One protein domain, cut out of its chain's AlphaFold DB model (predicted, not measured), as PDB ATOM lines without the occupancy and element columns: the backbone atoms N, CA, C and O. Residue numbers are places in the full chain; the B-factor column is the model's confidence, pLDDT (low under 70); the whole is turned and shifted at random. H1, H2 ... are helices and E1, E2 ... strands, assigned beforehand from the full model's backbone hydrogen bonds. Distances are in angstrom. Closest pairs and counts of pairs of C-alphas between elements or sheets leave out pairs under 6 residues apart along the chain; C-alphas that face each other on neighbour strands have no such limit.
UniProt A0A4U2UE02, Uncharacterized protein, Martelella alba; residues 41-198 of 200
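AT A GLANCE: This is residues 41 to 198 of the 200 residues of an uncharacterized protein of Martelella alba (UniProt A0A4U2UE02). A twisted wall of four strands has helices H5, H6 and H7 on one face and its other face bare. The long helix H5 crosses E1 and E2, H2 and H3 pack on H5, H1 packs on H2, and residues 85 to 90 stick out at the other end of H5, beside H4. The printed part has 158 residues, in the order H1 H2 H3 H4 H5 H6 E1 E2 E3 E4 H7 H8; the sheet, E1 E2 E3 E4, is antiparallel and the class is mixed. It is compact, with a radius of gyration of the C-alphas of 15.7 A and spans of 50 by 36 by 27 A.

HOW THE PARTS SIT: E1, residues 125 to 135, E2, 142 to 153, E3, 159 to 169, and E4, 172 to 176, form a meander, each strand the antiparallel neighbour of the one before, and three hairpins. N 127 and O 148 are 2.8 A apart between E1 and E2, N 147 and O 164 2.9 A between E2 and E3, N 167 and O 174 2.9 A between E3 and E4, each within hydrogen-bond range. E1 bends by 64 degrees at residue 129, E2 by 50 degrees at residue 150. The hub H5, residues 88 to 105, runs across the strands at a height over the sheet of 5.0 A; the closest C-alphas of H5 and E1, Phe 98 and Ile 132, are 4.6 A apart. H6, 116 to 123, runs along the strands over E2 at 9.4 A. H7, 179 to 186, is on the same face, over none of the strands. H2, 60 to 69, touches H5 with Ile 66 and Tyr 103 closest, their C-alphas 6.3 A apart, at a steep tilt of 43 degrees. H3, 71 to 75, only just touches H5, with 3 pairs of C-alphas within 8 A, Leu 73 and Leu 102 closest. H1, 47 to 50, touches H2. H4, 82 to 85, and H5, like H7 and H8, 190 to 193, touch only at the corner. In H5 and H6 every O i to N i+4 pair is within hydrogen-bond range; H2 has 4 of 6, H7 3 of 4, H3 0 of 1 but 2 of 2 O i to N i+3 pairs, and H1, H4 and H8 are too short for such a pair.

IN THESE COORDINATES: H1 begins at C-alpha 47 (543.271, 411.785, 381.918). From first to last C-alpha E2 measures 33.5 A, E3 32.5 A, H5 25.7 A, E1 24.4 A. H8 ends at C-alpha 193 (561.116, 379.659, 391.150).

THE WHOLE: The C-alphas farthest apart, Ser 55 and Asn 156, are 51.3 A apart. The printed part has no cut, no link is long, and no printed residue is under 70.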
ATOM      1  N   VAL A  41     552.736 397.334 391.932       95.38
ATOM      2  CA  VAL A  41     553.561 398.310 391.218       95.38
ATOM      3  C   VAL A  41     552.738 399.553 390.919       95.38
ATOM      4  O   VAL A  41     551.512 399.492 390.806       95.38
ATOM      5  N   THR A  42     553.392 400.706 390.817       96.56
ATOM      6  CA  THR A  42     552.707 401.970 390.529       96.56
ATOM      7  C   THR A  42     552.961 402.442 389.110       96.56
ATOM      8  O   THR A  42     554.094 402.398 388.640       96.56
ATOM      9  N   ALA A  43     551.936 402.995 388.468       96.94
ATOM     10  CA  ALA A  43     552.048 403.659 387.176       96.94
ATOM     11  C   ALA A  43     551.088 404.853 387.086       96.94
ATOM     12  O   ALA A  43     550.012 404.818 387.692       96.94
ATOM     13  N   PRO A  44     551.424 405.899 386.311       96.31
ATOM     14  CA  PRO A  44     550.549 407.054 386.144       96.31
ATOM     15  C   PRO A  44     549.196 406.663 385.535       96.31
ATOM     16  O   PRO A  44     549.106 405.730 384.737       96.31
ATOM     17  N   VAL A  45     548.158 407.415 385.897       96.12
ATOM     18  CA  VAL A  45     546.801 407.327 385.335       96.12
ATOM     19  C   VAL A  45     546.671 408.434 384.291       96.12
ATOM     20  O   VAL A  45     546.946 409.595 384.603       96.12
ATOM     21  N   SER A  46     546.310 408.109 383.045       95.50
ATOM     22  CA  SER A  46     546.057 409.162 382.047       95.50
ATOM     23  C   SER A  46     544.738 409.882 382.332       95.50
ATOM     24  O   SER A  46     543.882 409.360 383.040       95.50
ATOM     25  N   ALA A  47     544.540 411.073 381.765       96.12
ATOM     26  CA  ALA A  47     543.271 411.785 381.918       96.12
ATOM     27  C   ALA A  47     542.094 410.985 381.330       96.12
ATOM     28  O   ALA A  47     541.022 410.930 381.924       96.12
ATOM     29  N   GLU A  48     542.299 410.337 380.180       96.44
ATOM     30  CA  GLU A  48     541.274 409.538 379.509       96.44
ATOM     31  C   GLU A  48     540.940 408.258 380.276       96.44
ATOM     32  O   GLU A  48     539.770 407.920 380.398       96.44
ATOM     33  N   GLU A  49     541.945 407.585 380.833       94.81
ATOM     34  CA  GLU A  49     541.756 406.451 381.740       94.81
ATOM     35  C   GLU A  49     541.034 406.904 383.017       94.81
ATOM     36  O   GLU A  49     540.039 406.313 383.416       94.81
ATOM     37  N   GLY A  50     541.476 408.025 383.598       93.50
ATOM     38  CA  GLY A  50     540.875 408.738 384.730       93.50
ATOM     39  C   GLY A  50     539.365 408.968 384.601       93.50
ATOM     40  O   GLY A  50     538.637 408.901 385.589       93.50
ATOM     41  N   ALA A  51     538.913 409.232 383.376       94.12
ATOM     42  CA  ALA A  51     537.539 409.582 383.038       94.12
ATOM     43  C   ALA A  51     536.601 408.375 382.853       94.12
ATOM     44  O   ALA A  51     535.383 408.571 382.754       94.12
ATOM     45  N   VAL A  52     537.130 407.150 382.788       92.94
ATOM     46  CA  VAL A  52     536.318 405.947 382.576       92.94
ATOM     47  C   VAL A  52     535.344 405.746 383.741       92.94
ATOM     48  O   VAL A  52     535.701 405.940 384.900       92.94
ATOM     49  N   GLY A  53     534.089 405.408 383.426       87.62
ATOM     50  CA  GLY A  53     533.023 405.254 384.427       87.62
ATOM     51  C   GLY A  53     532.481 406.575 384.984       87.62
ATOM     52  O   GLY A  53     531.527 406.563 385.748       87.62
ATOM     53  N   THR A  54     533.041 407.719 384.573       88.94
ATOM     54  CA  THR A  54     532.533 409.053 384.925       88.94
ATOM     55  C   THR A  54     532.132 409.821 383.660       88.94
ATOM     56  O   THR A  54     531.070 409.590 383.089       88.94
ATOM     57  N   SER A  55     532.994 410.708 383.162       91.88
ATOM     58  CA  SER A  55     532.763 411.504 381.947       91.88
ATOM     59  C   SER A  55     533.018 410.744 380.632       91.88
ATOM     60  O   SER A  55     532.782 411.277 379.540       91.88
ATOM     61  N   ASP A  56     533.493 409.499 380.727       91.56
ATOM     62  CA  ASP A  56     533.585 408.508 379.653       91.56
ATOM     63  C   ASP A  56     532.994 407.167 380.125       91.56
ATOM     64  O   ASP A  56     533.708 406.194 380.366       91.56
ATOM     65  N   GLN A  57     531.667 407.127 380.286       88.25
ATOM     66  CA  GLN A  57     530.927 406.003 380.884       88.25
ATOM     67  C   GLN A  57     531.295 404.622 380.311       88.25
ATOM     68  O   GLN A  57     531.330 403.646 381.051       88.25
ATOM     69  N   PHE A  58     531.593 404.532 379.011       86.94
ATOM     70  CA  PHE A  58     531.922 403.268 378.336       86.94
ATOM     71  C   PHE A  58     533.410 403.123 377.973       86.94
ATOM     72  O   PHE A  58     533.812 402.105 377.408       86.94
ATOM     73  N   GLY A  59     534.241 404.123 378.284       91.12
ATOM     74  CA  GLY A  59     535.668 404.111 377.960       91.12
ATOM     75  C   GLY A  59     535.991 404.347 376.481       91.12
ATOM     76  O   GLY A  59     537.075 403.993 376.031       91.12
ATOM     77  N   LEU A  60     535.085 404.937 375.693       92.69
ATOM     78  CA  LEU A  60     535.292 405.124 374.250       92.69
ATOM     79  C   LEU A  60     536.387 406.151 373.936       92.69
ATOM     80  O   LEU A  60     537.054 406.053 372.900       92.69
ATOM     81  N   LYS A  61     536.557 407.172 374.784       95.12
ATOM     82  CA  LYS A  61     537.668 408.128 374.664       95.12
ATOM     83  C   LYS A  61     538.966 407.460 375.096       95.12
ATOM     84  O   LYS A  61     539.969 407.614 374.397       95.12
ATOM     85  N   PHE A  62     538.929 406.680 376.177       95.81
ATOM     86  CA  PHE A  62     540.070 405.884 376.620       95.81
ATOM     87  C   PHE A  62     540.549 404.921 375.526       95.81
ATOM     88  O   PHE A  62     541.709 405.005 375.123       95.81
ATOM     89  N   ASP A  63     539.657 404.128 374.931       95.31
ATOM     90  CA  ASP A  63     539.985 403.164 373.872       95.31
ATOM     91  C   ASP A  63     540.648 403.827 372.656       95.31
ATOM     92  O   ASP A  63     541.627 403.325 372.099       95.31
ATOM     93  N   LYS A  64     540.163 405.009 372.259       95.38
ATOM     94  CA  LYS A  64     540.786 405.798 371.184       95.38
ATOM     95  C   LYS A  64     542.168 406.318 371.580       95.38
ATOM     96  O   LYS A  64     543.065 406.376 370.736       95.38
ATOM     97  N   SER A  65     542.349 406.704 372.843       97.19
ATOM     98  CA  SER A  65     543.613 407.237 373.359       97.19
ATOM     99  C   SER A  65     544.729 406.187 373.384       97.19
ATOM    100  O   SER A  65     545.881 406.538 373.121       97.19
ATOM    101  N   ILE A  66     544.395 404.903 373.592       97.81
ATOM    102  CA  ILE A  66     545.356 403.788 373.639       97.81
ATOM    103  C   ILE A  66     546.245 403.790 372.395       97.81
ATOM    104  O   ILE A  66     547.468 403.845 372.495       97.81
ATOM    105  N   PHE A  67     545.640 403.823 371.208       96.31
ATOM    106  CA  PHE A  67     546.378 403.778 369.944       96.31
ATOM    107  C   PHE A  67     547.062 405.094 369.569       96.31
ATOM    108  O   PHE A  67     547.918 405.101 368.683       96.31
ATOM    109  N   LYS A  68     546.675 406.207 370.202       96.69
ATOM    110  CA  LYS A  68     547.390 407.481 370.082       96.69
ATOM    111  C   LYS A  68     548.678 407.440 370.905       96.69
ATOM    112  O   LYS A  68     549.707 407.904 370.424       96.69
ATOM    113  N   LYS A  69     548.617 406.881 372.117       97.31
ATOM    114  CA  LYS A  69     549.756 406.772 373.037       97.31
ATOM    115  C   LYS A  69     550.719 405.647 372.650       97.31
ATOM    116  O   LYS A  69     551.925 405.862 372.673       97.31
ATOM    117  N   TYR A  70     550.194 404.497 372.224       97.69
ATOM    118  CA  TYR A  70     550.968 403.329 371.791       97.69
ATOM    119  C   TYR A  70     550.511 402.839 370.404       97.69
ATOM    120  O   TYR A  70     549.727 401.892 370.282       97.69
ATOM    121  N   PRO A  71     550.970 403.488 369.316       97.00
ATOM    122  CA  PRO A  71     550.580 403.116 367.955       97.00
ATOM    123  C   PRO A  71     551.030 401.709 367.538       97.00
ATOM    124  O   PRO A  71     550.418 401.103 366.657       97.00
ATOM    125  N   ASP A  72     552.089 401.186 368.157       96.44
ATOM    126  CA  ASP A  72     552.638 399.850 367.920       96.44
ATOM    127  C   ASP A  72     551.671 398.729 368.314       96.44
ATOM    128  O   ASP A  72     551.701 397.672 367.682       96.44
ATOM    129  N   LEU A  73     550.742 398.976 369.249       96.88
ATOM    130  CA  LEU A  73     549.714 398.000 369.634       96.88
ATOM    131  C   LEU A  73     548.824 397.576 368.459       96.88
ATOM    132  O   LEU A  73     548.320 396.459 368.450       96.88
ATOM    133  N   LYS A  74     548.695 398.404 367.410       93.62
ATOM    134  CA  LYS A  74     547.964 398.042 366.179       93.62
ATOM    135  C   LYS A  74     548.567 396.842 365.444       93.62
ATOM    136  O   LYS A  74     547.889 396.235 364.617       93.62
ATOM    137  N   LYS A  75     549.841 396.525 365.695       94.56
ATOM    138  CA  LYS A  75     550.523 395.373 365.092       94.56
ATOM    139  C   LYS A  75     550.091 394.053 365.736       94.56
ATOM    140  O   LYS A  75     550.190 393.018 365.085       94.56
ATOM    141  N   ILE A  76     549.590 394.087 366.973       94.88
ATOM    142  CA  ILE A  76     549.097 392.908 367.685       94.88
ATOM    143  C   ILE A  76     547.604 392.782 367.410       94.88
ATOM    144  O   ILE A  76     546.784 393.474 368.005       94.88
ATOM    145  N   LYS A  77     547.245 391.911 366.469       94.50
ATOM    146  CA  LYS A  77     545.847 391.708 366.086       94.50
ATOM    147  C   LYS A  77     545.157 390.782 367.079       94.50
ATOM    148  O   LYS A  77     545.632 389.668 367.289       94.50
ATOM    149  N   PHE A  78     544.035 391.244 367.626       95.25
ATOM    150  CA  PHE A  78     543.061 390.386 368.297       95.25
ATOM    151  C   PHE A  78     542.524 389.337 367.313       95.25
ATOM    152  O   PHE A  78     542.124 389.685 366.197       95.25
ATOM    153  N   GLU A  79     542.527 388.076 367.731       92.94
ATOM    154  CA  GLU A  79     542.070 386.922 366.956       92.94
ATOM    155  C   GLU A  79     540.926 386.274 367.737       92.94
ATOM    156  O   GLU A  79     541.198 385.637 368.744       92.94
ATOM    157  N   PRO A  80     539.661 386.507 367.349       91.12
ATOM    158  CA  PRO A  80     538.513 385.968 368.068       91.12
ATOM    159  C   PRO A  80     538.274 384.493 367.745       91.12
ATOM    160  O   PRO A  80     538.416 384.082 366.587       91.12
ATOM    161  N   ASP A  81     537.768 383.757 368.733       87.75
ATOM    162  CA  ASP A  81     537.255 382.400 368.552       87.75
ATOM    163  C   ASP A  81     535.958 382.393 367.731       87.75
ATOM    164  O   ASP A  81     535.254 383.403 367.617       87.75
ATOM    165  N   GLU A  82     535.610 381.239 367.153       87.25
ATOM    166  CA  GLU A  82     534.416 381.102 366.303       87.25
ATOM    167  C   GLU A  82     533.117 381.470 367.030       87.25
ATOM    168  O   GLU A  82     532.229 382.083 366.434       87.25
ATOM    169  N   SER A  83     533.018 381.165 368.325       84.38
ATOM    170  CA  SER A  83     531.869 381.539 369.158       84.38
ATOM    171  C   SER A  83     531.712 383.059 369.278       84.38
ATOM    172  O   SER A  83     530.601 383.575 369.180       84.38
ATOM    173  N   MET A  84     532.820 383.797 369.407       87.69
ATOM    174  CA  MET A  84     532.814 385.257 369.538       87.69
ATOM    175  C   MET A  84     532.429 385.957 368.232       87.69
ATOM    176  O   MET A  84     531.841 387.032 368.259       87.69
ATOM    177  N   LYS A  85     532.739 385.369 367.071       89.69
ATOM    178  CA  LYS A  85     532.420 385.971 365.762       89.69
ATOM    179  C   LYS A  85     530.917 386.080 365.502       89.69
ATOM    180  O   LYS A  85     530.505 386.926 364.709       89.69
ATOM    181  N   GLN A  86     530.114 385.232 366.144       91.00
ATOM    182  CA  GLN A  86     528.663 385.176 365.953       91.00
ATOM    183  C   GLN A  86     527.922 386.272 366.728       91.00
ATOM    184  O   GLN A  86     526.814 386.641 366.346       91.00
ATOM    185  N   ASP A  87     528.548 386.835 367.764       91.31
ATOM    186  CA  ASP A  87     527.999 387.922 368.566       91.31
ATOM    187  C   ASP A  87     528.871 389.178 368.444       91.31
ATOM    188  O   ASP A  87     529.959 389.295 369.011       91.31
ATOM    189  N   ARG A  88     528.355 390.165 367.704       92.44
ATOM    190  CA  ARG A  88     529.043 391.439 367.468       92.44
ATOM    191  C   ARG A  88     529.280 392.225 368.759       92.44
ATOM    192  O   ARG A  88     530.259 392.971 368.823       92.44
ATOM    193  N   GLU A  89     528.384 392.126 369.733       90.00
ATOM    194  CA  GLU A  89     528.522 392.833 371.002       90.00
ATOM    195  C   GLU A  89     529.660 392.220 371.812       90.00
ATOM    196  O   GLU A  89     530.639 392.921 372.094       90.00
ATOM    197  N   SER A  90     529.606 390.906 372.047       88.31
ATOM    198  CA  SER A  90     530.697 390.166 372.690       88.31
ATOM    199  C   SER A  90     532.032 390.409 371.991       88.31
ATOM    200  O   SER A  90     533.011 390.774 372.639       88.31
ATOM    201  N   LEU A  91     532.079 390.319 370.657       92.56
ATOM    202  CA  LEU A  91     533.301 390.568 369.892       92.56
ATOM    203  C   LEU A  91     533.922 391.937 370.202       92.56
ATOM    204  O   LEU A  91     535.141 392.045 370.330       92.56
ATOM    205  N   ASN A  92     533.110 392.992 370.308       92.38
ATOM    206  CA  ASN A  92     533.613 394.327 370.623       92.38
ATOM    207  C   ASN A  92     534.093 394.430 372.074       92.38
ATOM    208  O   ASN A  92     535.116 395.073 372.308       92.38
ATOM    209  N   ILE A  93     533.396 393.793 373.017       89.75
ATOM    210  CA  ILE A  93     533.784 393.756 374.433       89.75
ATOM    211  C   ILE A  93     535.159 393.098 374.580       89.75
ATOM    212  O   ILE A  93     536.091 393.748 375.057       89.75
ATOM    213  N   TYR A  94     535.327 391.870 374.077       92.81
ATOM    214  CA  TYR A  94     536.600 391.147 374.158       92.81
ATOM    215  C   TYR A  94     537.718 391.870 373.414       92.81
ATOM    216  O   TYR A  94     538.821 392.019 373.934       92.81
ATOM    217  N   LYS A  95     537.436 392.402 372.219       95.31
ATOM    218  CA  LYS A  95     538.429 393.153 371.449       95.31
ATOM    219  C   LYS A  95     538.909 394.399 372.194       95.31
ATOM    220  O   LYS A  95     540.114 394.644 372.246       95.31
ATOM    221  N   ASN A  96     537.999 395.204 372.741       94.94
ATOM    222  CA  ASN A  96     538.374 396.407 373.484       94.94
ATOM    223  C   ASN A  96     539.109 396.033 374.773       94.94
ATOM    224  O   ASN A  96     540.167 396.596 375.051       94.94
ATOM    225  N   GLY A  97     538.608 395.037 375.506       95.81
ATOM    226  CA  GLY A  97     539.250 394.536 376.714       95.81
ATOM    227  C   GLY A  97     540.659 393.992 376.461       95.81
ATOM    228  O   GLY A  97     541.572 394.293 377.227       95.81
ATOM    229  N   PHE A  98     540.891 393.301 375.344       97.44
ATOM    230  CA  PHE A  98     542.222 392.853 374.926       97.44
ATOM    231  C   PHE A  98     543.185 394.028 374.702       97.44
ATOM    232  O   PHE A  98     544.301 394.040 375.225       97.44
ATOM    233  N   TYR A  99     542.771 395.064 373.965       97.81
ATOM    234  CA  TYR A  99     543.639 396.226 373.737       97.81
ATOM    235  C   TYR A  99     543.865 397.063 375.001       97.81
ATOM    236  O   TYR A  99     544.952 397.622 375.163       97.81
ATOM    237  N   ARG A 100     542.895 397.111 375.921       97.62
ATOM    238  CA  ARG A 100     543.085 397.672 377.267       97.62
ATOM    239  C   ARG A 100     544.115 396.863 378.059       97.62
ATOM    240  O   ARG A 100     545.008 397.459 378.653       97.62
ATOM    241  N   ALA A 101     544.073 395.529 378.000       98.00
ATOM    242  CA  ALA A 101     545.077 394.677 378.639       98.00
ATOM    243  C   ALA A 101     546.481 394.952 378.077       98.00
ATOM    244  O   ALA A 101     547.426 395.133 378.845       98.00
ATOM    245  N   LEU A 102     546.626 395.075 376.752       98.25
ATOM    246  CA  LEU A 102     547.902 395.446 376.126       98.25
ATOM    247  C   LEU A 102     548.376 396.856 376.507       98.25
ATOM    248  O   LEU A 102     549.574 397.090 376.652       98.25
ATOM    249  N   TYR A 103     547.456 397.808 376.663       98.38
ATOM    250  CA  TYR A 103     547.783 399.137 377.172       98.38
ATOM    251  C   TYR A 103     548.331 399.060 378.600       98.38
ATOM    252  O   TYR A 103     549.372 399.649 378.888       98.38
ATOM    253  N   PHE A 104     547.663 398.322 379.488       98.31
ATOM    254  CA  PHE A 104     548.096 398.200 380.876       98.31
ATOM    255  C   PHE A 104     549.409 397.429 381.017       98.31
ATOM    256  O   PHE A 104     550.239 397.813 381.837       98.31
ATOM    257  N   SER A 105     549.675 396.432 380.171       98.31
ATOM    258  CA  SER A 105     550.943 395.694 380.232       98.31
ATOM    259  C   SER A 105     552.151 396.558 379.860       98.31
ATOM    260  O   SER A 105     553.253 396.287 380.327       98.31
ATOM    261  N   LYS A 106     551.964 397.640 379.088       98.31
ATOM    262  CA  LYS A 106     553.007 398.658 378.840       98.31
ATOM    263  C   LYS A 106     553.324 399.510 380.073       98.31
ATOM    264  O   LYS A 106     554.335 400.204 380.075       98.31
ATOM    265  N   LEU A 107     552.437 399.534 381.068       97.94
ATOM    266  CA  LEU A 107     552.570 400.341 382.283       97.94
ATOM    267  C   LEU A 107     553.068 399.534 383.487       97.94
ATOM    268  O   LEU A 107     553.563 400.123 384.445       97.94
ATOM    269  N   ILE A 108     552.904 398.212 383.458       97.81
ATOM    270  CA  ILE A 108     553.352 397.308 384.516       97.81
ATOM    271  C   ILE A 108     554.829 397.003 384.279       97.81
ATOM    272  O   ILE A 108     555.172 396.295 383.334       97.81
ATOM    273  N   ASN A 109     555.692 397.532 385.144       96.81
ATOM    274  CA  ASN A 109     557.083 397.098 385.211       96.81
ATOM    275  C   ASN A 109     557.149 395.820 386.040       96.81
ATOM    276  O   ASN A 109     556.615 395.777 387.148       96.81
ATOM    277  N   ILE A 110     557.796 394.798 385.499       95.25
ATOM    278  CA  ILE A 110     558.118 393.582 386.237       95.25
ATOM    279  C   ILE A 110     559.478 393.756 386.921       95.25
ATOM    280  O   ILE A 110     560.241 394.673 386.607       95.25
ATOM    281  N   ILE A 111     559.773 392.914 387.908       94.69
ATOM    282  CA  ILE A 111     560.891 393.138 388.838       94.69
ATOM    283  C   ILE A 111     562.272 393.164 388.159       94.69
ATOM    284  O   ILE A 111     563.170 393.856 388.624       94.69
ATOM    285  N   ASN A 112     562.429 392.486 387.018       91.25
ATOM    286  CA  ASN A 112     563.672 392.469 386.237       91.25
ATOM    287  C   ASN A 112     563.910 393.759 385.410       91.25
ATOM    288  O   ASN A 112     564.872 393.828 384.644       91.25
ATOM    289  N   GLY A 113     563.036 394.765 385.531       91.06
ATOM    290  CA  GLY A 113     563.131 396.050 384.833       91.06
ATOM    291  C   GLY A 113     562.488 396.087 383.443       91.06
ATOM    292  O   GLY A 113     562.429 397.160 382.840       91.06
ATOM    293  N   GLU A 114     561.984 394.963 382.928       94.94
ATOM    294  CA  GLU A 114     561.195 394.930 381.695       94.94
ATOM    295  C   GLU A 114     559.732 395.325 381.952       94.94
ATOM    296  O   GLU A 114     559.246 395.349 383.085       94.94
ATOM    297  N   THR A 115     558.993 395.623 380.882       97.31
ATOM    298  CA  THR A 115     557.534 395.752 380.981       97.31
ATOM    299  C   THR A 115     556.870 394.384 380.866       97.31
ATOM    300  O   THR A 115     557.357 393.499 380.155       97.31
ATOM    301  N   LEU A 116     555.696 394.212 381.476       97.50
ATOM    302  CA  LEU A 116     554.873 393.021 381.258       97.50
ATOM    303  C   LEU A 116     554.569 392.827 379.765       97.50
ATOM    304  O   LEU A 116     554.529 391.704 379.274       97.50
ATOM    305  N   PHE A 117     554.400 393.919 379.015       97.69
ATOM    306  CA  PHE A 117     554.238 393.862 377.567       97.69
ATOM    307  C   PHE A 117     555.426 393.183 376.875       97.69
ATOM    308  O   PHE A 117     555.232 392.344 375.993       97.69
ATOM    309  N   ASP A 118     556.657 393.535 377.248       96.56
ATOM    310  CA  ASP A 118     557.856 392.902 376.700       96.56
ATOM    311  C   ASP A 118     557.893 391.416 377.054       96.56
ATOM    312  O   ASP A 118     558.091 390.591 376.162       96.56
ATOM    313  N   PHE A 119     557.587 391.065 378.303       96.44
ATOM    314  CA  PHE A 119     557.513 389.675 378.747       96.44
ATOM    315  C   PHE A 119     556.512 388.848 377.917       96.44
ATOM    316  O   PHE A 119     556.888 387.843 377.307       96.44
ATOM    317  N   ILE A 120     555.253 389.288 377.800       95.38
ATOM    318  CA  ILE A 120     554.205 388.526 377.092       95.38
ATOM    319  C   ILE A 120     554.398 388.492 375.569       95.38
ATOM    320  O   ILE A 120     553.839 387.628 374.894       95.38
ATOM    321  N   THR A 121     555.168 389.428 375.000       93.56
ATOM    322  CA  THR A 121     555.415 389.481 373.550       93.56
ATOM    323  C   THR A 121     556.736 388.844 373.133       93.56
ATOM    324  O   THR A 121     556.810 388.339 372.010       93.56
ATOM    325  N   LYS A 122     557.757 388.815 373.995       94.75
ATOM    326  CA  LYS A 122     559.094 388.286 373.678       94.75
ATOM    327  C   LYS A 122     559.397 386.950 374.348       94.75
ATOM    328  O   LYS A 122     560.081 386.151 373.728       94.75
ATOM    329  N   CYS A 123     558.885 386.694 375.551       95.06
ATOM    330  CA  CYS A 123     559.153 385.462 376.300       95.06
ATOM    331  C   CYS A 123     557.991 384.459 376.192       95.06
ATOM    332  O   CYS A 123     558.195 383.297 375.833       95.06
ATOM    333  N   GLY A 124     556.767 384.917 376.470       92.44
ATOM    334  CA  GLY A 124     555.557 384.095 376.416       92.44
ATOM    335  C   GLY A 124     554.870 384.069 375.049       92.44
ATOM    336  O   GLY A 124     555.210 384.810 374.117       92.44
ATOM    337  N   VAL A 125     553.854 383.212 374.941       93.56
ATOM    338  CA  VAL A 125     552.840 383.270 373.879       93.56
ATOM    339  C   VAL A 125     551.502 383.616 374.518       93.56
ATOM    340  O   VAL A 125     550.921 382.809 375.230       93.56
ATOM    341  N   LEU A 126     551.041 384.842 374.281       94.38
ATOM    342  CA  LEU A 126     549.786 385.363 374.816       94.38
ATOM    343  C   LEU A 126     548.580 384.689 374.146       94.38
ATOM    344  O   LEU A 126     548.431 384.796 372.925       94.38
ATOM    345  N   ASN A 127     547.690 384.085 374.931       93.06
ATOM    346  CA  ASN A 127     546.351 383.740 374.463       93.06
ATOM    347  C   ASN A 127     545.525 385.034 374.392       93.06
ATOM    348  O   ASN A 127     545.321 385.737 375.386       93.06
ATOM    349  N   LYS A 128     545.090 385.384 373.181       92.12
ATOM    350  CA  LYS A 128     544.479 386.685 372.896       92.12
ATOM    351  C   LYS A 128     543.015 386.761 373.313       92.12
ATOM    352  O   LYS A 128     542.555 387.865 373.575       92.12
ATOM    353  N   THR A 129     542.302 385.639 373.367       89.94
ATOM    354  CA  THR A 129     540.874 385.585 373.718       89.94
ATOM    355  C   THR A 129     540.659 385.492 375.225       89.94
ATOM    356  O   THR A 129     539.694 386.062 375.729       89.94
ATOM    357  N   ALA A 130     541.605 384.893 375.951       89.75
ATOM    358  CA  ALA A 130     541.616 384.796 377.412       89.75
ATOM    359  C   ALA A 130     542.325 385.972 378.121       89.75
ATOM    360  O   ALA A 130     542.292 386.066 379.346       89.75
ATOM    361  N   SER A 131     542.968 386.880 377.377       94.50
ATOM    362  CA  SER A 131     543.628 388.064 377.948       94.50
ATOM    363  C   SER A 131     542.759 389.308 377.801       94.50
ATOM    364  O   SER A 131     542.548 389.805 376.693       94.50
ATOM    365  N   ILE A 132     542.278 389.843 378.919       95.56
ATOM    366  CA  ILE A 132     541.285 390.914 378.942       95.56
ATOM    367  C   ILE A 132     541.511 391.866 380.118       95.56
ATOM    368  O   ILE A 132     541.914 391.465 381.205       95.56
ATOM    369  N   ALA A 133     541.236 393.149 379.898       96.06
ATOM    370  CA  ALA A 133     541.079 394.130 380.957       96.06
ATOM    371  C   ALA A 133     539.670 394.708 380.894       96.06
ATOM    372  O   ALA A 133     539.294 395.343 379.903       96.06
ATOM    373  N   ASP A 134     538.916 394.518 381.968       92.19
ATOM    374  CA  ASP A 134     537.563 395.038 382.095       92.19
ATOM    375  C   ASP A 134     537.367 395.721 383.444       92.19
ATOM    376  O   ASP A 134     538.175 395.583 384.361       92.19
ATOM    377  N   ARG A 135     536.316 396.522 383.553       88.75
ATOM    378  CA  ARG A 135     536.021 397.254 384.776       88.75
ATOM    379  C   ARG A 135     535.502 396.303 385.840       88.75
ATOM    380  O   ARG A 135     534.659 395.459 385.559       88.75
ATOM    381  N   GLY A 136     535.978 396.483 387.069       71.06
ATOM    382  CA  GLY A 136     535.449 395.750 388.218       71.06
ATOM    383  C   GLY A 136     533.993 396.121 388.510       71.06
ATOM    384  O   GLY A 136     533.213 395.268 388.916       71.06
ATOM    385  N   GLU A 137     533.616 397.382 388.256       78.00
ATOM    386  CA  GLU A 137     532.260 397.905 388.465       78.00
ATOM    387  C   GLU A 137     531.902 398.963 387.405       78.00
ATOM    388  O   GLU A 137     532.773 399.653 386.871       78.00
ATOM    389  N   ALA A 138     530.608 399.121 387.102       72.56
ATOM    390  CA  ALA A 138     530.132 399.984 386.015       72.56
ATOM    391  C   ALA A 138     530.416 401.486 386.217       72.56
ATOM    392  O   ALA A 138     530.584 402.199 385.229       72.56
ATOM    393  N   ASP A 139     530.525 401.946 387.463       74.56
ATOM    394  CA  ASP A 139     530.773 403.354 387.809       74.56
ATOM    395  C   ASP A 139     532.156 403.559 388.448       74.56
ATOM    396  O   ASP A 139     532.421 404.576 389.092       74.56
ATOM    397  N   SER A 140     533.065 402.591 388.276       81.06
ATOM    398  CA  SER A 140     534.423 402.675 388.801       81.06
ATOM    399  C   SER A 140     535.467 402.829 387.698       81.06
ATOM    400  O   SER A 140     535.310 402.390 386.555       81.06
ATOM    401  N   ASN A 141     536.581 403.448 388.086       83.94
ATOM    402  CA  ASN A 141     537.835 403.432 387.342       83.94
ATOM    403  C   ASN A 141     538.779 402.357 387.907       83.94
ATOM    404  O   ASN A 141     539.974 402.576 388.112       83.94
ATOM    405  N   GLN A 142     538.206 401.212 388.278       92.38
ATOM    406  CA  GLN A 142     538.966 400.045 388.692       92.38
ATOM    407  C   GLN A 142     538.891 399.011 387.583       92.38
ATOM    408  O   GLN A 142     537.806 398.737 387.071       92.38
ATOM    409  N   PHE A 143     540.032 398.434 387.224       94.94
ATOM    410  CA  PHE A 143     540.095 397.405 386.192       94.94
ATOM    411  C   PHE A 143     540.591 396.092 386.776       94.94
ATOM    412  O   PHE A 143     541.647 396.057 387.403       94.94
ATOM    413  N   THR A 144     539.863 395.017 386.504       94.56
ATOM    414  CA  THR A 144     540.370 393.654 386.628       94.56
ATOM    415  C   THR A 144     541.071 393.315 385.325       94.56
ATOM    416  O   THR A 144     540.508 393.476 384.241       94.56
ATOM    417  N   ILE A 145     542.316 392.874 385.423       96.50
ATOM    418  CA  ILE A 145     543.177 392.613 384.281       96.50
ATOM    419  C   ILE A 145     543.667 391.180 384.394       96.50
ATOM    420  O   ILE A 145     544.231 390.795 385.415       96.50
ATOM    421  N   GLN A 146     543.475 390.417 383.330       95.69
ATOM    422  CA  GLN A 146     543.958 389.058 383.195       95.69
ATOM    423  C   GLN A 146     544.791 388.948 381.924       95.69
ATOM    424  O   GLN A 146     544.393 389.411 380.853       95.69
ATOM    425  N   TYR A 147     545.931 388.285 382.045       96.31
ATOM    426  CA  TYR A 147     546.688 387.772 380.916       96.31
ATOM    427  C   TYR A 147     546.768 386.267 381.044       96.31
ATOM    428  O   TYR A 147     546.953 385.756 382.145       96.31
ATOM    429  N   PHE A 148     546.687 385.588 379.915       94.75
ATOM    430  CA  PHE A 148     546.927 384.162 379.839       94.75
ATOM    431  C   PHE A 148     548.111 383.910 378.911       94.75
ATOM    432  O   PHE A 148     548.073 384.300 377.738       94.75
ATOM    433  N   VAL A 149     549.188 383.320 379.430       95.00
ATOM    434  CA  VAL A 149     550.434 383.138 378.680       95.00
ATOM    435  C   VAL A 149     550.906 381.696 378.703       95.00
ATOM    436  O   VAL A 149     551.021 381.079 379.751       95.00
ATOM    437  N   ASN A 150     551.267 381.193 377.528       95.00
ATOM    438  CA  ASN A 150     551.940 379.911 377.397       95.00
ATOM    439  C   ASN A 150     553.452 380.101 377.554       95.00
ATOM    440  O   ASN A 150     554.080 380.900 376.841       95.00
ATOM    441  N   LEU A 151     554.028 379.331 378.469       95.88
ATOM    442  CA  LEU A 151     555.449 379.238 378.784       95.88
ATOM    443  C   LEU A 151     555.916 377.787 378.606       95.88
ATOM    444  O   LEU A 151     555.150 376.922 378.180       95.88
ATOM    445  N   ARG A 152     557.194 377.515 378.884       95.88
ATOM    446  CA  ARG A 152     557.729 376.149 378.885       95.88
ATOM    447  C   ARG A 152     558.267 375.780 380.246       95.88
ATOM    448  O   ARG A 152     558.987 376.563 380.858       95.88
ATOM    449  N   ARG A 153     558.040 374.540 380.647       95.06
ATOM    450  CA  ARG A 153     558.754 373.934 381.763       95.06
ATOM    451  C   ARG A 153     560.243 373.797 381.450       95.06
ATOM    452  O   ARG A 153     560.654 373.425 380.345       95.06
ATOM    453  N   ALA A 154     561.071 374.128 382.430       95.25
ATOM    454  CA  ALA A 154     562.518 374.147 382.294       95.25
ATOM    455  C   ALA A 154     563.108 372.733 382.187       95.25
ATOM    456  O   ALA A 154     564.060 372.548 381.425       95.25
ATOM    457  N   ASP A 155     562.521 371.764 382.897       94.12
ATOM    458  CA  ASP A 155     562.986 370.381 383.034       94.12
ATOM    459  C   ASP A 155     562.666 369.493 381.822       94.12
ATOM    460  O   ASP A 155     563.521 368.718 381.397       94.12
ATOM    461  N   ASN A 156     561.469 369.616 381.240       93.94
ATOM    462  CA  ASN A 156     560.982 368.707 380.198       93.94
ATOM    463  C   ASN A 156     560.531 369.397 378.890       93.94
ATOM    464  O   ASN A 156     560.179 368.702 377.940       93.94
ATOM    465  N   ASN A 157     560.590 370.734 378.796       94.25
ATOM    466  CA  ASN A 157     560.122 371.549 377.654       94.25
ATOM    467  C   ASN A 157     558.614 371.502 377.356       94.25
ATOM    468  O   ASN A 157     558.195 372.040 376.324       94.25
ATOM    469  N   GLU A 158     557.810 370.891 378.222       94.00
ATOM    470  CA  GLU A 158     556.354 370.872 378.110       94.00
ATOM    471  C   GLU A 158     555.799 372.300 378.124       94.00
ATOM    472  O   GLU A 158     556.285 373.154 378.872       94.00
ATOM    473  N   ILE A 159     554.822 372.572 377.256       94.19
ATOM    474  CA  ILE A 159     554.130 373.862 377.234       94.19
ATOM    475  C   ILE A 159     553.136 373.868 378.386       94.19
ATOM    476  O   ILE A 159     552.376 372.918 378.543       94.19
ATOM    477  N   VAL A 160     553.144 374.939 379.169       93.00
ATOM    478  CA  VAL A 160     552.215 375.146 380.283       93.00
ATOM    479  C   VAL A 160     551.625 376.544 380.210       93.00
ATOM    480  O   VAL A 160     552.251 377.455 379.656       93.00
ATOM    481  N   GLY A 161     550.421 376.692 380.743       91.50
ATOM    482  CA  GLY A 161     549.726 377.960 380.838       91.50
ATOM    483  C   GLY A 161     549.967 378.640 382.182       91.50
ATOM    484  O   GLY A 161     550.132 377.981 383.205       91.50
ATOM    485  N   GLU A 162     550.002 379.968 382.172       92.44
ATOM    486  CA  GLU A 162     550.058 380.789 383.377       92.44
ATOM    487  C   GLU A 162     549.121 381.983 383.244       92.44
ATOM    488  O   GLU A 162     549.242 382.799 382.317       92.44
ATOM    489  N   SER A 163     548.218 382.124 384.209       92.25
ATOM    490  CA  SER A 163     547.410 383.322 384.357       92.25
ATOM    491  C   SER A 163     548.126 384.361 385.216       92.25
ATOM    492  O   SER A 163     548.609 384.106 386.321       92.25
ATOM    493  N   ILE A 164     548.130 385.596 384.730       94.94
ATOM    494  CA  ILE A 164     548.671 386.758 385.429       94.94
ATOM    495  C   ILE A 164     547.509 387.708 385.688       94.94
ATOM    496  O   ILE A 164     546.954 388.268 384.739       94.94
ATOM    497  N   TYR A 165     547.157 387.914 386.956       94.12
ATOM    498  CA  TYR A 165     546.065 388.808 387.329       94.12
ATOM    499  C   TYR A 165     546.563 390.049 388.056       94.12
ATOM    500  O   TYR A 165     547.359 389.981 388.996       94.12
ATOM    501  N   PHE A 166     546.020 391.189 387.643       95.00
ATOM    502  CA  PHE A 166     546.199 392.460 388.317       95.00
ATOM    503  C   PHE A 166     544.861 393.156 388.511       95.00
ATOM    504  O   PHE A 166     544.048 393.227 387.592       95.00
ATOM    505  N   ASN A 167     544.681 393.777 389.672       94.31
ATOM    506  CA  ASN A 167     543.650 394.786 389.870       94.31
ATOM    507  C   ASN A 167     544.294 396.166 389.778       94.31
ATOM    508  O   ASN A 167     545.224 396.485 390.525       94.31
ATOM    509  N   ARG A 168     543.807 397.004 388.865       95.00
ATOM    510  CA  ARG A 168     544.205 398.404 388.783       95.00
ATOM    511  C   ARG A 168     543.261 399.262 389.608       95.00
ATOM    512  O   ARG A 168     542.085 399.372 389.276       95.00
ATOM    513  N   VAL A 169     543.798 399.903 390.645       92.75
ATOM    514  CA  VAL A 169     543.073 400.835 391.518       92.75
ATOM    515  C   VAL A 169     543.862 402.136 391.604       92.75
ATOM    516  O   VAL A 169     544.923 402.205 392.233       92.75
ATOM    517  N   GLY A 170     543.362 403.177 390.935       92.19
ATOM    518  CA  GLY A 170     544.093 404.432 390.785       92.19
ATOM    519  C   GLY A 170     545.454 404.196 390.124       92.19
ATOM    520  O   GLY A 170     545.541 403.608 389.049       92.19
ATOM    521  N   ASN A 171     546.532 404.633 390.774       95.56
ATOM    522  CA  ASN A 171     547.887 404.475 390.246       95.56
ATOM    523  C   ASN A 171     548.537 403.118 390.567       95.56
ATOM    524  O   ASN A 171     549.702 402.941 390.219       95.56
ATOM    525  N   LYS A 172     547.847 402.178 391.226       96.06
ATOM    526  CA  LYS A 172     548.411 400.882 391.637       96.06
ATOM    527  C   LYS A 172     547.912 399.745 390.754       96.06
ATOM    528  O   LYS A 172     546.725 399.682 390.456       96.06
ATOM    529  N   PHE A 173     548.810 398.830 390.410       96.06
ATOM    530  CA  PHE A 173     548.505 397.486 389.926       96.06
ATOM    531  C   PHE A 173     548.823 396.498 391.037       96.06
ATOM    532  O   PHE A 173     549.991 396.321 391.375       96.06
ATOM    533  N   ILE A 174     547.795 395.896 391.615       94.12
ATOM    534  CA  ILE A 174     547.905 394.943 392.720       94.12
ATOM    535  C   ILE A 174     547.877 393.545 392.113       94.12
ATOM    536  O   ILE A 174     546.915 393.226 391.413       94.12
ATOM    537  N   ALA A 175     548.920 392.745 392.341       92.81
ATOM    538  CA  ALA A 175     548.909 391.345 391.931       92.81
ATOM    539  C   ALA A 175     547.862 390.592 392.761       92.81
ATOM    540  O   ALA A 175     547.827 390.723 393.984       92.81
ATOM    541  N   ASP A 176     546.999 389.833 392.097       82.81
ATOM    542  CA  ASP A 176     545.890 389.119 392.734       82.81
ATOM    543  C   ASP A 176     545.799 387.689 392.182       82.81
ATOM    544  O   ASP A 176     546.393 387.391 391.152       82.81
ATOM    545  N   ARG A 177     545.033 386.824 392.854       79.06
ATOM    546  CA  ARG A 177     544.580 385.476 392.449       79.06
ATOM    547  C   ARG A 177     545.648 384.413 392.205       79.06
ATOM    548  O   ARG A 177     545.444 383.287 392.649       79.06
ATOM    549  N   THR A 178     546.751 384.732 391.534       83.75
ATOM    550  CA  THR A 178     547.772 383.762 391.143       83.75
ATOM    551  C   THR A 178     549.132 384.079 391.748       83.75
ATOM    552  O   THR A 178     549.583 385.230 391.741       83.75
ATOM    553  N   PRO A 179     549.842 383.045 392.233       88.19
ATOM    554  CA  PRO A 179     551.221 383.188 392.659       88.19
ATOM    555  C   PRO A 179     552.134 383.814 391.611       88.19
ATOM    556  O   PRO A 179     552.965 384.657 391.942       88.19
ATOM    557  N   PHE A 180     551.958 383.449 390.345       91.19
ATOM    558  CA  PHE A 180     552.857 383.870 389.282       91.19
ATOM    559  C   PHE A 180     552.916 385.397 389.114       91.19
ATOM    560  O   PHE A 180     554.008 385.962 389.040       91.19
ATOM    561  N   ALA A 181     551.768 386.087 389.161       92.38
ATOM    562  CA  ALA A 181     551.707 387.549 389.080       92.38
ATOM    563  C   ALA A 181     552.448 388.237 390.235       92.38
ATOM    564  O   ALA A 181     553.148 389.223 390.014       92.38
ATOM    565  N   TYR A 182     552.322 387.699 391.453       91.38
ATOM    566  CA  TYR A 182     553.038 388.198 392.624       91.38
ATOM    567  C   TYR A 182     554.553 388.071 392.436       91.38
ATOM    568  O   TYR A 182     555.265 389.073 392.501       91.38
ATOM    569  N   PHE A 183     555.039 386.858 392.146       92.25
ATOM    570  CA  PHE A 183     556.476 386.610 392.039       92.25
ATOM    571  C   PHE A 183     557.086 387.407 390.883       92.25
ATOM    572  O   PHE A 183     558.166 387.967 391.033       92.25
ATOM    573  N   MET A 184     556.361 387.566 389.775       93.38
ATOM    574  CA  MET A 184     556.782 388.381 388.636       93.38
ATOM    575  C   MET A 184     557.112 389.840 389.000       93.38
ATOM    576  O   MET A 184     557.963 390.454 388.354       93.38
ATOM    577  N   ILE A 185     556.467 390.412 390.020       93.69
ATOM    578  CA  ILE A 185     556.724 391.794 390.457       93.69
ATOM    579  C   ILE A 185     557.530 391.892 391.759       93.69
ATOM    580  O   ILE A 185     557.840 393.006 392.179       93.69
ATOM    581  N   SER A 186     557.900 390.770 392.386       91.69
ATOM    582  CA  SER A 186     558.636 390.758 393.662       91.69
ATOM    583  C   SER A 186     559.932 389.941 393.673       91.69
ATOM    584  O   SER A 186     560.734 390.123 394.582       91.69
ATOM    585  N   ASP A 187     560.131 389.018 392.730       91.69
ATOM    586  CA  ASP A 187     561.256 388.072 392.704       91.69
ATOM    587  C   ASP A 187     561.933 388.050 391.327       91.69
ATOM    588  O   ASP A 187     561.374 387.558 390.347       91.69
ATOM    589  N   GLU A 188     563.172 388.539 391.249       92.06
ATOM    590  CA  GLU A 188     563.989 388.526 390.023       92.06
ATOM    591  C   GLU A 188     564.175 387.125 389.425       92.06
ATOM    592  O   GLU A 188     564.424 386.989 388.227       92.06
ATOM    593  N   ASN A 189     564.009 386.074 390.231       92.75
ATOM    594  CA  ASN A 189     564.134 384.687 389.814       92.75
ATOM    595  C   ASN A 189     562.785 383.989 389.596       92.75
ATOM    596  O   ASN A 189     562.785 382.764 389.471       92.75
ATOM    597  N   PHE A 190     561.657 384.708 389.497       92.56
ATOM    598  CA  PHE A 190     560.315 384.107 389.440       92.56
ATOM    599  C   PHE A 190     560.182 382.963 388.420       92.56
ATOM    600  O   PHE A 190     559.647 381.908 388.749       92.56
ATOM    601  N   MET A 191     560.743 383.103 387.213       94.62
ATOM    602  CA  MET A 191     560.730 382.029 386.208       94.62
ATOM    603  C   MET A 191     561.420 380.763 386.723       94.62
ATOM    604  O   MET A 191     560.884 379.668 386.601       94.62
ATOM    605  N   LYS A 192     562.584 380.902 387.365       93.62
ATOM    606  CA  LYS A 192     563.309 379.779 387.969       93.62
ATOM    607  C   LYS A 192     562.558 379.209 389.174       93.62
ATOM    608  O   LYS A 192     562.529 377.992 389.319       93.62
ATOM    609  N   THR A 193     561.948 380.059 390.001       90.50
ATOM    610  CA  THR A 193     561.116 379.659 391.150       90.50
ATOM    611  C   THR A 193     559.949 378.772 390.711       90.50
ATOM    612  O   THR A 193     559.659 377.775 391.366       90.50
ATOM    613  N   PHE A 194     559.349 379.071 389.557       91.50
ATOM    614  CA  PHE A 194     558.300 378.251 388.945       91.50
ATOM    615  C   PHE A 194     558.848 377.133 388.047       91.50
ATOM    616  O   PHE A 194     558.081 376.402 387.440       91.50
ATOM    617  N   GLY A 195     560.166 376.964 387.917       94.25
ATOM    618  CA  GLY A 195     560.728 375.963 387.005       94.25
ATOM    619  C   GLY A 195     560.313 376.184 385.545       94.25
ATOM    620  O   GLY A 195     560.170 375.221 384.796       94.25
ATOM    621  N   LEU A 196     560.120 377.438 385.141       95.69
ATOM    622  CA  LEU A 196     559.696 377.855 383.809       95.69
ATOM    623  C   LEU A 196     560.830 378.541 383.042       95.69
ATOM    624  O   LEU A 196     561.805 379.051 383.598       95.69
ATOM    625  N   LYS A 197     560.669 378.593 381.724       96.19
ATOM    626  CA  LYS A 197     561.483 379.365 380.785       96.19
ATOM    627  C   LYS A 197     560.613 379.917 379.658       96.19
ATOM    628  O   LYS A 197     559.454 379.526 379.497       96.19
ATOM    629  N   CYS A 198     561.185 380.831 378.882       96.50
ATOM    630  CA  CYS A 198     560.507 381.395 377.722       96.50
ATOM    631  C   CYS A 198     560.108 380.307 376.722       96.50
ATOM    632  O   CYS A 198     560.801 379.302 376.546       96.50
TER     633      CYS A 198